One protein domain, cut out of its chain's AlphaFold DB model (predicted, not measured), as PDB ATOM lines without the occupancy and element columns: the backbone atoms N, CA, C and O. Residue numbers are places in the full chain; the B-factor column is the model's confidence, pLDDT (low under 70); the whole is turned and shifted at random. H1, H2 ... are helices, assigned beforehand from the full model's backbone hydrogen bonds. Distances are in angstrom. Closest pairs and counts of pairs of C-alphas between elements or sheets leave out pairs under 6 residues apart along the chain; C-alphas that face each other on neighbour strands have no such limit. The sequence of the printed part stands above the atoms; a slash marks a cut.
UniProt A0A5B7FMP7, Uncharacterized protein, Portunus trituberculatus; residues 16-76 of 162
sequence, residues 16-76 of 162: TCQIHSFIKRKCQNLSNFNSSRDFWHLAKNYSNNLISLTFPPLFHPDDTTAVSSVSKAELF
ATOM      1  N   THR A  16     -36.465  17.838 -54.472       40.66
ATOM      2  CA  THR A  16     -36.506  16.812 -53.418       40.66
ATOM      3  C   THR A  16     -35.197  16.767 -52.620       40.66
ATOM      4  O   THR A  16     -35.219  16.663 -51.391       40.66
ATOM      5  N   CYS A  17     -34.043  16.950 -53.280       44.53
ATOM      6  CA  CYS A  17     -32.733  17.061 -52.618       44.53
ATOM      7  C   CYS A  17     -32.614  18.311 -51.726       44.53
ATOM      8  O   CYS A  17     -32.047  18.249 -50.628       44.53
ATOM      9  N   GLN A  18     -33.170  19.446 -52.159       52.16
ATOM     10  CA  GLN A  18     -33.157  20.687 -51.377       52.16
ATOM     11  C   GLN A  18     -34.024  20.578 -50.114       52.16
ATOM     12  O   GLN A  18     -33.575  20.959 -49.030       52.16
ATOM     13  N   ILE A  19     -35.208  19.969 -50.214       56.78
ATOM     14  CA  ILE A  19     -36.097  19.718 -49.068       56.78
ATOM     15  C   ILE A  19     -35.420  18.796 -48.045       56.78
ATOM     16  O   ILE A  19     -35.423  19.082 -46.845       56.78
ATOM     17  N   HIS A  20     -34.760  17.733 -48.510       63.81
ATOM     18  CA  HIS A  20     -34.106  16.761 -47.633       63.81
ATOM     19  C   HIS A  20     -32.929  17.371 -46.851       63.81
ATOM     20  O   HIS A  20     -32.763  17.116 -45.656       63.81
ATOM     21  N   SER A  21     -32.137  18.240 -47.490       71.94
ATOM     22  CA  SER A  21     -31.036  18.954 -46.824       71.94
ATOM     23  C   SER A  21     -31.524  20.006 -45.818       71.94
ATOM     24  O   SER A  21     -30.953  20.127 -44.729       71.94
ATOM     25  N   PHE A  22     -32.616  20.717 -46.124       70.31
ATOM     26  CA  PHE A  22     -33.240  21.665 -45.201       70.31
ATOM     27  C   PHE A  22     -33.769  20.963 -43.947       70.31
ATOM     28  O   PHE A  22     -33.432  21.381 -42.836       70.31
ATOM     29  N   ILE A  23     -34.533  19.877 -44.119       67.19
ATOM     30  CA  ILE A  23     -35.090  19.085 -43.014       67.19
ATOM     31  C   ILE A  23     -33.959  18.496 -42.168       67.19
ATOM     32  O   ILE A  23     -33.954  18.677 -40.954       67.19
ATOM     33  N   LYS A  24     -32.936  17.897 -42.791       74.62
ATOM     34  CA  LYS A  24     -31.778  17.330 -42.078       74.62
ATOM     35  C   LYS A  24     -31.044  18.377 -41.236       74.62
ATOM     36  O   LYS A  24     -30.759  18.128 -40.065       74.62
ATOM     37  N   ARG A  25     -30.811  19.576 -41.786       78.62
ATOM     38  CA  ARG A  25     -30.218  20.705 -41.050       78.62
ATOM     39  C   ARG A  25     -31.107  21.157 -39.889       78.62
ATOM     40  O   ARG A  25     -30.604  21.500 -38.823       78.62
ATOM     41  N   LYS A  26     -32.432  21.177 -40.068       70.50
ATOM     42  CA  LYS A  26     -33.364  21.562 -38.999       70.50
ATOM     43  C   LYS A  26     -33.444  20.515 -37.886       70.50
ATOM     44  O   LYS A  26     -33.447  20.917 -36.726       70.50
ATOM     45  N   CYS A  27     -33.422  19.221 -38.204       69.31
ATOM     46  CA  CYS A  27     -33.378  18.145 -37.209       69.31
ATOM     47  C   CYS A  27     -32.101  18.197 -36.356       69.31
ATOM     48  O   CYS A  27     -32.177  18.028 -35.146       69.31
ATOM     49  N   GLN A  28     -30.950  18.523 -36.954       74.19
ATOM     50  CA  GLN A  28     -29.698  18.728 -36.210       74.19
ATOM     51  C   GLN A  28     -29.754  19.937 -35.261       74.19
ATOM     52  O   GLN A  28     -29.230  19.885 -34.151       74.19
ATOM     53  N   ASN A  29     -30.430  21.019 -35.660       71.00
ATOM     54  CA  ASN A  29     -30.661  22.163 -34.770       71.00
ATOM     55  C   ASN A  29     -31.617  21.823 -33.613       71.00
ATOM     56  O   ASN A  29     -31.545  22.461 -32.571       71.00
ATOM     57  N   LEU A  30     -32.510  20.841 -33.801       65.44
ATOM     58  CA  LEU A  30     -33.435  20.359 -32.772       65.44
ATOM     59  C   LEU A  30     -32.792  19.342 -31.810       65.44
ATOM     60  O   LEU A  30     -33.277  19.170 -30.698       65.44
ATOM     61  N   SER A  31     -31.722  18.655 -32.215       67.75
ATOM     62  CA  SER A  31     -31.055  17.651 -31.374       67.75
ATOM     63  C   SER A  31     -30.003  18.235 -30.426       67.75
ATOM     64  O   SER A  31     -29.616  17.570 -29.472       67.75
ATOM     65  N   ASN A  32     -29.542  19.467 -30.667       67.62
ATOM     66  CA  ASN A  32     -28.382  20.061 -29.991       67.62
ATOM     67  C   ASN A  32     -28.758  21.290 -29.145       67.62
ATOM     68  O   ASN A  32     -28.212  22.377 -29.343       67.62
ATOM     69  N   PHE A  33     -29.705  21.150 -28.214       65.94
ATOM     70  CA  PHE A  33     -30.058  22.247 -27.311       65.94
ATOM     71  C   PHE A  33     -29.238  22.225 -26.026       65.94
ATOM     72  O   PHE A  33     -29.249  21.243 -25.289       65.94
ATOM     73  N   ASN A  34     -28.609  23.358 -25.716       69.62
ATOM     74  CA  ASN A  34     -27.888  23.556 -24.459       69.62
ATOM     75  C   ASN A  34     -28.813  24.032 -23.321       69.62
ATOM     76  O   ASN A  34     -28.423  24.001 -22.156       69.62
ATOM     77  N   SER A  35     -30.040  24.476 -23.634       76.88
ATOM     78  CA  SER A  35     -31.034  24.895 -22.643       76.88
ATOM     79  C   SER A  35     -32.476  24.867 -23.174       76.88
ATOM     80  O   SER A  35     -32.730  24.967 -24.375       76.88
ATOM     81  N   SER A  36     -33.454  24.825 -22.259       76.38
ATOM     82  CA  SER A  36     -34.886  24.965 -22.593       76.38
ATOM     83  C   SER A  36     -35.205  26.305 -23.278       76.38
ATOM     84  O   SER A  36     -36.105  26.384 -24.112       76.38
ATOM     85  N   ARG A  37     -34.445  27.364 -22.973       77.00
ATOM     86  CA  ARG A  37     -34.622  28.691 -23.575       77.00
ATOM     87  C   ARG A  37     -34.307  28.672 -25.073       77.00
ATOM     88  O   ARG A  37     -35.064  29.248 -25.851       77.00
ATOM     89  N   ASP A  38     -33.245  27.975 -25.471       77.38
ATOM     90  CA  ASP A  38     -32.823  27.866 -26.874       77.38
ATOM     91  C   ASP A  38     -33.842  27.078 -27.701       77.38
ATOM     92  O   ASP A  38     -34.192  27.488 -28.811       77.38
ATOM     93  N   PHE A  39     -34.407  26.016 -27.114       77.88
ATOM     94  CA  PHE A  39     -35.542  25.291 -27.687       77.88
ATOM     95  C   PHE A  39     -36.724  26.227 -27.947       77.88
ATOM     96  O   PHE A  39     -37.213  26.301 -29.073       77.88
ATOM     97  N   TRP A  40     -37.161  26.991 -26.940       79.38
ATOM     98  CA  TRP A  40     -38.316  27.878 -27.090       79.38
ATOM     99  C   TRP A  40     -38.060  29.040 -28.051       79.38
ATOM    100  O   TRP A  40     -38.988  29.458 -28.741       79.38
ATOM    101  N   HIS A  41     -36.834  29.558 -28.149       79.44
ATOM    102  CA  HIS A  41     -36.491  30.559 -29.163       79.44
ATOM    103  C   HIS A  41     -36.522  29.985 -30.575       79.44
ATOM    104  O   HIS A  41     -37.059  30.634 -31.473       79.44
ATOM    105  N   LEU A  42     -35.990  28.779 -30.776       78.69
ATOM    106  CA  LEU A  42     -36.033  28.119 -32.075       78.69
ATOM    107  C   LEU A  42     -37.474  27.761 -32.460       78.69
ATOM    108  O   LEU A  42     -37.901  28.068 -33.572       78.69
ATOM    109  N   ALA A  43     -38.239  27.184 -31.531       73.56
ATOM    110  CA  ALA A  43     -39.653  26.865 -31.708       73.56
ATOM    111  C   ALA A  43     -40.472  28.116 -32.039       73.56
ATOM    112  O   ALA A  43     -41.272  28.072 -32.966       73.56
ATOM    113  N   LYS A  44     -40.217  29.249 -31.368       75.06
ATOM    114  CA  LYS A  44     -40.841  30.543 -31.696       75.06
ATOM    115  C   LYS A  44     -40.434  31.066 -33.072       75.06
ATOM    116  O   LYS A  44     -41.256  31.617 -33.789       75.06
ATOM    117  N   ASN A  45     -39.174  30.895 -33.467       77.06
ATOM    118  CA  ASN A  45     -38.716  31.284 -34.801       77.06
ATOM    119  C   ASN A  45     -39.410  30.464 -35.896       77.06
ATOM    120  O   ASN A  45     -39.803  31.011 -36.924       77.06
ATOM    121  N   TYR A  46     -39.603  29.162 -35.674       69.69
ATOM    122  CA  TYR A  46     -40.410  28.339 -36.572       69.69
ATOM    123  C   TYR A  46     -41.879  28.720 -36.519       69.69
ATOM    124  O   TYR A  46     -42.466  28.907 -37.576       69.69
ATOM    125  N   SER A  47     -42.460  28.895 -35.331       66.06
ATOM    126  CA  SER A  47     -43.868  29.260 -35.201       66.06
ATOM    127  C   SER A  47     -44.152  30.572 -35.909       66.06
ATOM    128  O   SER A  47     -45.125  30.622 -36.635       66.06
ATOM    129  N   ASN A  48     -43.267  31.571 -35.801       63.78
ATOM    130  CA  ASN A  48     -43.367  32.856 -36.500       63.78
ATOM    131  C   ASN A  48     -43.353  32.719 -38.034       63.78
ATOM    132  O   ASN A  48     -43.958  33.539 -38.714       63.78
ATOM    133  N   ASN A  49     -42.720  31.672 -38.573       58.09
ATOM    134  CA  ASN A  49     -42.771  31.320 -39.998       58.09
ATOM    135  C   ASN A  49     -43.951  30.392 -40.353       58.09
ATOM    136  O   ASN A  49     -44.279  30.240 -41.525       58.09
ATOM    137  N   LEU A  50     -44.583  29.768 -39.355       54.94
ATOM    138  CA  LEU A  50     -45.772  28.921 -39.484       54.94
ATOM    139  C   LEU A  50     -47.071  29.676 -39.152       54.94
ATOM    140  O   LEU A  50     -48.143  29.098 -39.294       54.94
ATOM    141  N   ILE A  51     -47.011  30.972 -38.800       52.81
ATOM    142  CA  ILE A  51     -48.174  31.885 -38.723       52.81
ATOM    143  C   ILE A  51     -48.648  32.267 -40.136       52.81
ATOM    144  O   ILE A  51     -49.060  33.391 -40.402       52.81
ATOM    145  N   SER A  52     -48.611  31.329 -41.078       56.34
ATOM    146  CA  SER A  52     -49.657  31.315 -42.082       56.34
ATOM    147  C   SER A  52     -50.870  30.752 -41.357       56.34
ATOM    148  O   SER A  52     -50.950  29.552 -41.118       56.34
ATOM    149  N   LEU A  53     -51.829  31.612 -41.000       58.56
ATOM    150  CA  LEU A  53     -53.144  31.190 -40.483       58.56
ATOM    151  C   LEU A  53     -53.907  30.298 -41.483       58.56
ATOM    152  O   LEU A  53     -55.023  29.856 -41.224       58.56
ATOM    153  N   THR A  54     -53.322  30.058 -42.653       65.00
ATOM    154  CA  THR A  54     -53.872  29.281 -43.740       65.00
ATOM    155  C   THR A  54     -53.108  27.967 -43.850       65.00
ATOM    156  O   THR A  54     -51.926  27.943 -44.198       65.00
ATOM    157  N   PHE A  55     -53.809  26.866 -43.582       71.38
ATOM    158  CA  PHE A  55     -53.371  25.526 -43.968       71.38
ATOM    159  C   PHE A  55     -53.051  25.495 -45.470       71.38
ATOM    160  O   PHE A  55     -53.734  26.188 -46.233       71.38
ATOM    161  N   PRO A  56     -52.076  24.694 -45.931       83.12
ATOM    162  CA  PRO A  56     -51.882  24.495 -47.363       83.12
ATOM    163  C   PRO A  56     -53.172  23.956 -48.012       83.12
ATOM    164  O   PRO A  56     -54.028  23.403 -47.311       83.12
ATOM    165  N   PRO A  57     -53.364  24.156 -49.326       88.12
ATOM    166  CA  PRO A  57     -54.432  23.486 -50.052       88.12
ATOM    167  C   PRO A  57     -54.347  21.968 -49.855       88.12
ATOM    168  O   PRO A  57     -53.247  21.419 -49.794       88.12
ATOM    169  N   LEU A  58     -55.497  21.317 -49.716       88.94
ATOM    170  CA  LEU A  58     -55.583  19.863 -49.606       88.94
ATOM    171  C   LEU A  58     -56.090  19.289 -50.925       88.94
ATOM    172  O   LEU A  58     -56.907  19.923 -51.591       88.94
ATOM    173  N   PHE A  59     -55.609  18.109 -51.288       88.69
ATOM    174  CA  PHE A  59     -56.031  17.421 -52.501       88.69
ATOM    175  C   PHE A  59     -57.141  16.437 -52.170       88.69
ATOM    176  O   PHE A  59     -57.046  15.677 -51.205       88.69
ATOM    177  N   HIS A  60     -58.195  16.475 -52.969       84.44
ATOM    178  CA  HIS A  60     -59.209  15.443 -52.974       84.44
ATOM    179  C   HIS A  60     -58.718  14.243 -53.802       84.44
ATOM    180  O   HIS A  60     -57.887  14.414 -54.697       84.44
ATOM    181  N   PRO A  61     -59.254  13.033 -53.563       80.00
ATOM    182  CA  PRO A  61     -58.972  11.864 -54.400       80.00
ATOM    183  C   PRO A  61     -59.418  12.006 -55.865       80.00
ATOM    184  O   PRO A  61     -58.992  11.226 -56.708       80.00
ATOM    185  N   ASP A  62     -60.293  12.969 -56.168       86.69
ATOM    186  CA  ASP A  62     -60.782  13.288 -57.517       86.69
ATOM    187  C   ASP A  62     -59.925  14.355 -58.235       86.69
ATOM    188  O   ASP A  62     -60.384  14.978 -59.193       86.69
ATOM    189  N   ASP A  63     -58.697  14.581 -57.752       84.62
ATOM    190  CA  ASP A  63     -57.738  15.600 -58.203       84.62
ATOM    191  C   ASP A  63     -58.195  17.063 -58.031       84.62
ATOM    192  O   ASP A  63     -57.505  17.997 -58.455       84.62
ATOM    193  N   THR A  64     -59.321  17.323 -57.355       89.44
ATOM    194  CA  THR A  64     -59.715  18.693 -56.995       89.44
ATOM    195  C   THR A  64     -58.959  19.197 -55.763       89.44
ATOM    196  O   THR A  64     -58.315  18.444 -55.030       89.44
ATOM    197  N   THR A  65     -58.966  20.515 -55.529       93.44
ATOM    198  CA  THR A  65     -58.178  21.136 -54.450       93.44
ATOM    199  C   THR A  65     -59.047  21.953 -53.490       93.44
ATOM    200  O   THR A  65     -59.639  22.966 -53.869       93.44
ATOM    201  N   ALA A  66     -59.038  21.584 -52.209       90.81
ATOM    202  CA  ALA A  66     -59.657  22.326 -51.115       90.81
ATOM    203  C   ALA A  66     -58.760  23.490 -50.665       90.81
ATOM    204  O   ALA A  66     -57.736  23.310 -49.996       90.81
ATOM    205  N   VAL A  67     -59.152  24.717 -51.009       91.06
ATOM    206  CA  VAL A  67     -58.402  25.948 -50.690       91.06
ATOM    207  C   VAL A  67     -58.985  26.731 -49.511       91.06
ATOM    208  O   VAL A  67     -58.226  27.356 -48.764       91.06
ATOM    209  N   SER A  68     -60.302  26.663 -49.290       90.00
ATOM    210  CA  SER A  68     -60.986  27.366 -48.196       90.00
ATOM    211  C   SER A  68     -60.923  26.567 -46.892       90.00
ATOM    212  O   SER A  68     -60.835  25.341 -46.915       90.00
ATOM    213  N   SER A  69     -60.992  27.237 -45.739       88.00
ATOM    214  CA  SER A  69     -61.026  26.562 -44.431       88.00
ATOM    215  C   SER A  69     -62.197  25.583 -44.305       88.00
ATOM    216  O   SER A  69     -62.011  24.492 -43.777       88.00
ATOM    217  N   VAL A  70     -63.365  25.947 -44.845       91.88
ATOM    218  CA  VAL A  70     -64.566  25.100 -44.859       91.88
ATOM    219  C   VAL A  70     -64.322  23.833 -45.677       91.88
ATOM    220  O   VAL A  70     -64.462  22.741 -45.140       91.88
ATOM    221  N   SER A  71     -63.849  23.969 -46.925       91.12
ATOM    222  CA  SER A  71     -63.568  22.809 -47.789       91.12
ATOM    223  C   SER A  71     -62.524  21.862 -47.187       91.12
ATOM    224  O   SER A  71     -62.636  20.648 -47.308       91.12
ATOM    225  N   LYS A  72     -61.530  22.404 -46.469       92.00
ATOM    226  CA  LYS A  72     -60.508  21.601 -45.785       92.00
ATOM    227  C   LYS A  72     -61.075  20.841 -44.593       92.00
ATOM    228  O   LYS A  72     -60.741  19.677 -44.411       92.00
ATOM    229  N   ALA A  73     -61.905  21.492 -43.779       92.19
ATOM    230  CA  ALA A  73     -62.548  20.850 -42.635       92.19
ATOM    231  C   ALA A  73     -63.476  19.714 -43.081       92.19
ATOM    232  O   ALA A  73     -63.472  18.644 -42.479       92.19
ATOM    233  N   GLU A  74     -64.221  19.935 -44.161       93.50
ATOM    234  CA  GLU A  74     -65.108  18.931 -44.737       93.50
ATOM    235  C   GLU A  74     -64.330  17.738 -45.297       93.50
ATOM    236  O   GLU A  74     -64.675  16.597 -44.998       93.50
ATOM    237  N   LEU A  75     -63.221  17.985 -46.000       93.12
ATOM    238  CA  LEU A  75     -62.335  16.918 -46.461       93.12
ATOM    239  C   LEU A  75     -61.770  16.098 -45.290       93.12
ATOM    240  O   LEU A  75     -61.828  14.875 -45.328       93.12
ATOM    241  N   PHE A  76     -61.299  16.742 -44.214       91.75
ATOM    242  CA  PHE A  76     -60.845  16.020 -43.017       91.75
ATOM    243  C   PHE A  76     -61.947  15.171 -42.386       91.75
ATOM    244  O   PHE A  76     -61.690  14.033 -42.001       91.75
TER     245      PHE A  76
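Overview. This is residues 16 to 76 of the 162 residues of an uncharacterized protein of Portunus trituberculatus (UniProt A0A5B7FMP7). Two helices, H1 and H2, form a V joined at its point by a tight link, and a long link leads from the far end of H2 to a small separate head with the short helix H3. The printed part has 61 residues with three named helices, H1, H2, H3 in chain order, and no named strand; the class is all helix. It is extended, with a radius of gyration of the C-alphas of 16.4 A and spans of 47 by 26 by 15 A.

Arrangement. H1, residues 16 to 31, is close to but not clearly touching H2, residues 36 to 50: their closest C-alphas, of Leu 30 and Phe 39, are 7.4 A apart. They run opposite ways at a shallow tilt of 30 degrees. H3, residues 69 to 76, is apart from both. Residues 58 to 59 pair antiparallel with residues 65 to 66. In H1, H2 and H3 every O i to N i+4 pair is within hydrogen-bond range.

Along the chain. H1 measures 22.7 A from C-alpha 16 at (-36.506, 16.812, -53.418), H2 20.5 A, and H3 10.6 A to C-alpha 76 at (-60.845, 16.020, -43.017).

Size, cuts and confidence. The farthest C-alphas, of Asn 34 and Asp 62, are 47.8 A apart. The printed part has no cut. The link H2 to H3 is long, 18 residues. Residues 16 to 25 and 44 to 52 stand free. The pLDDT is under 70 in 21 residues, among them 46 to 54.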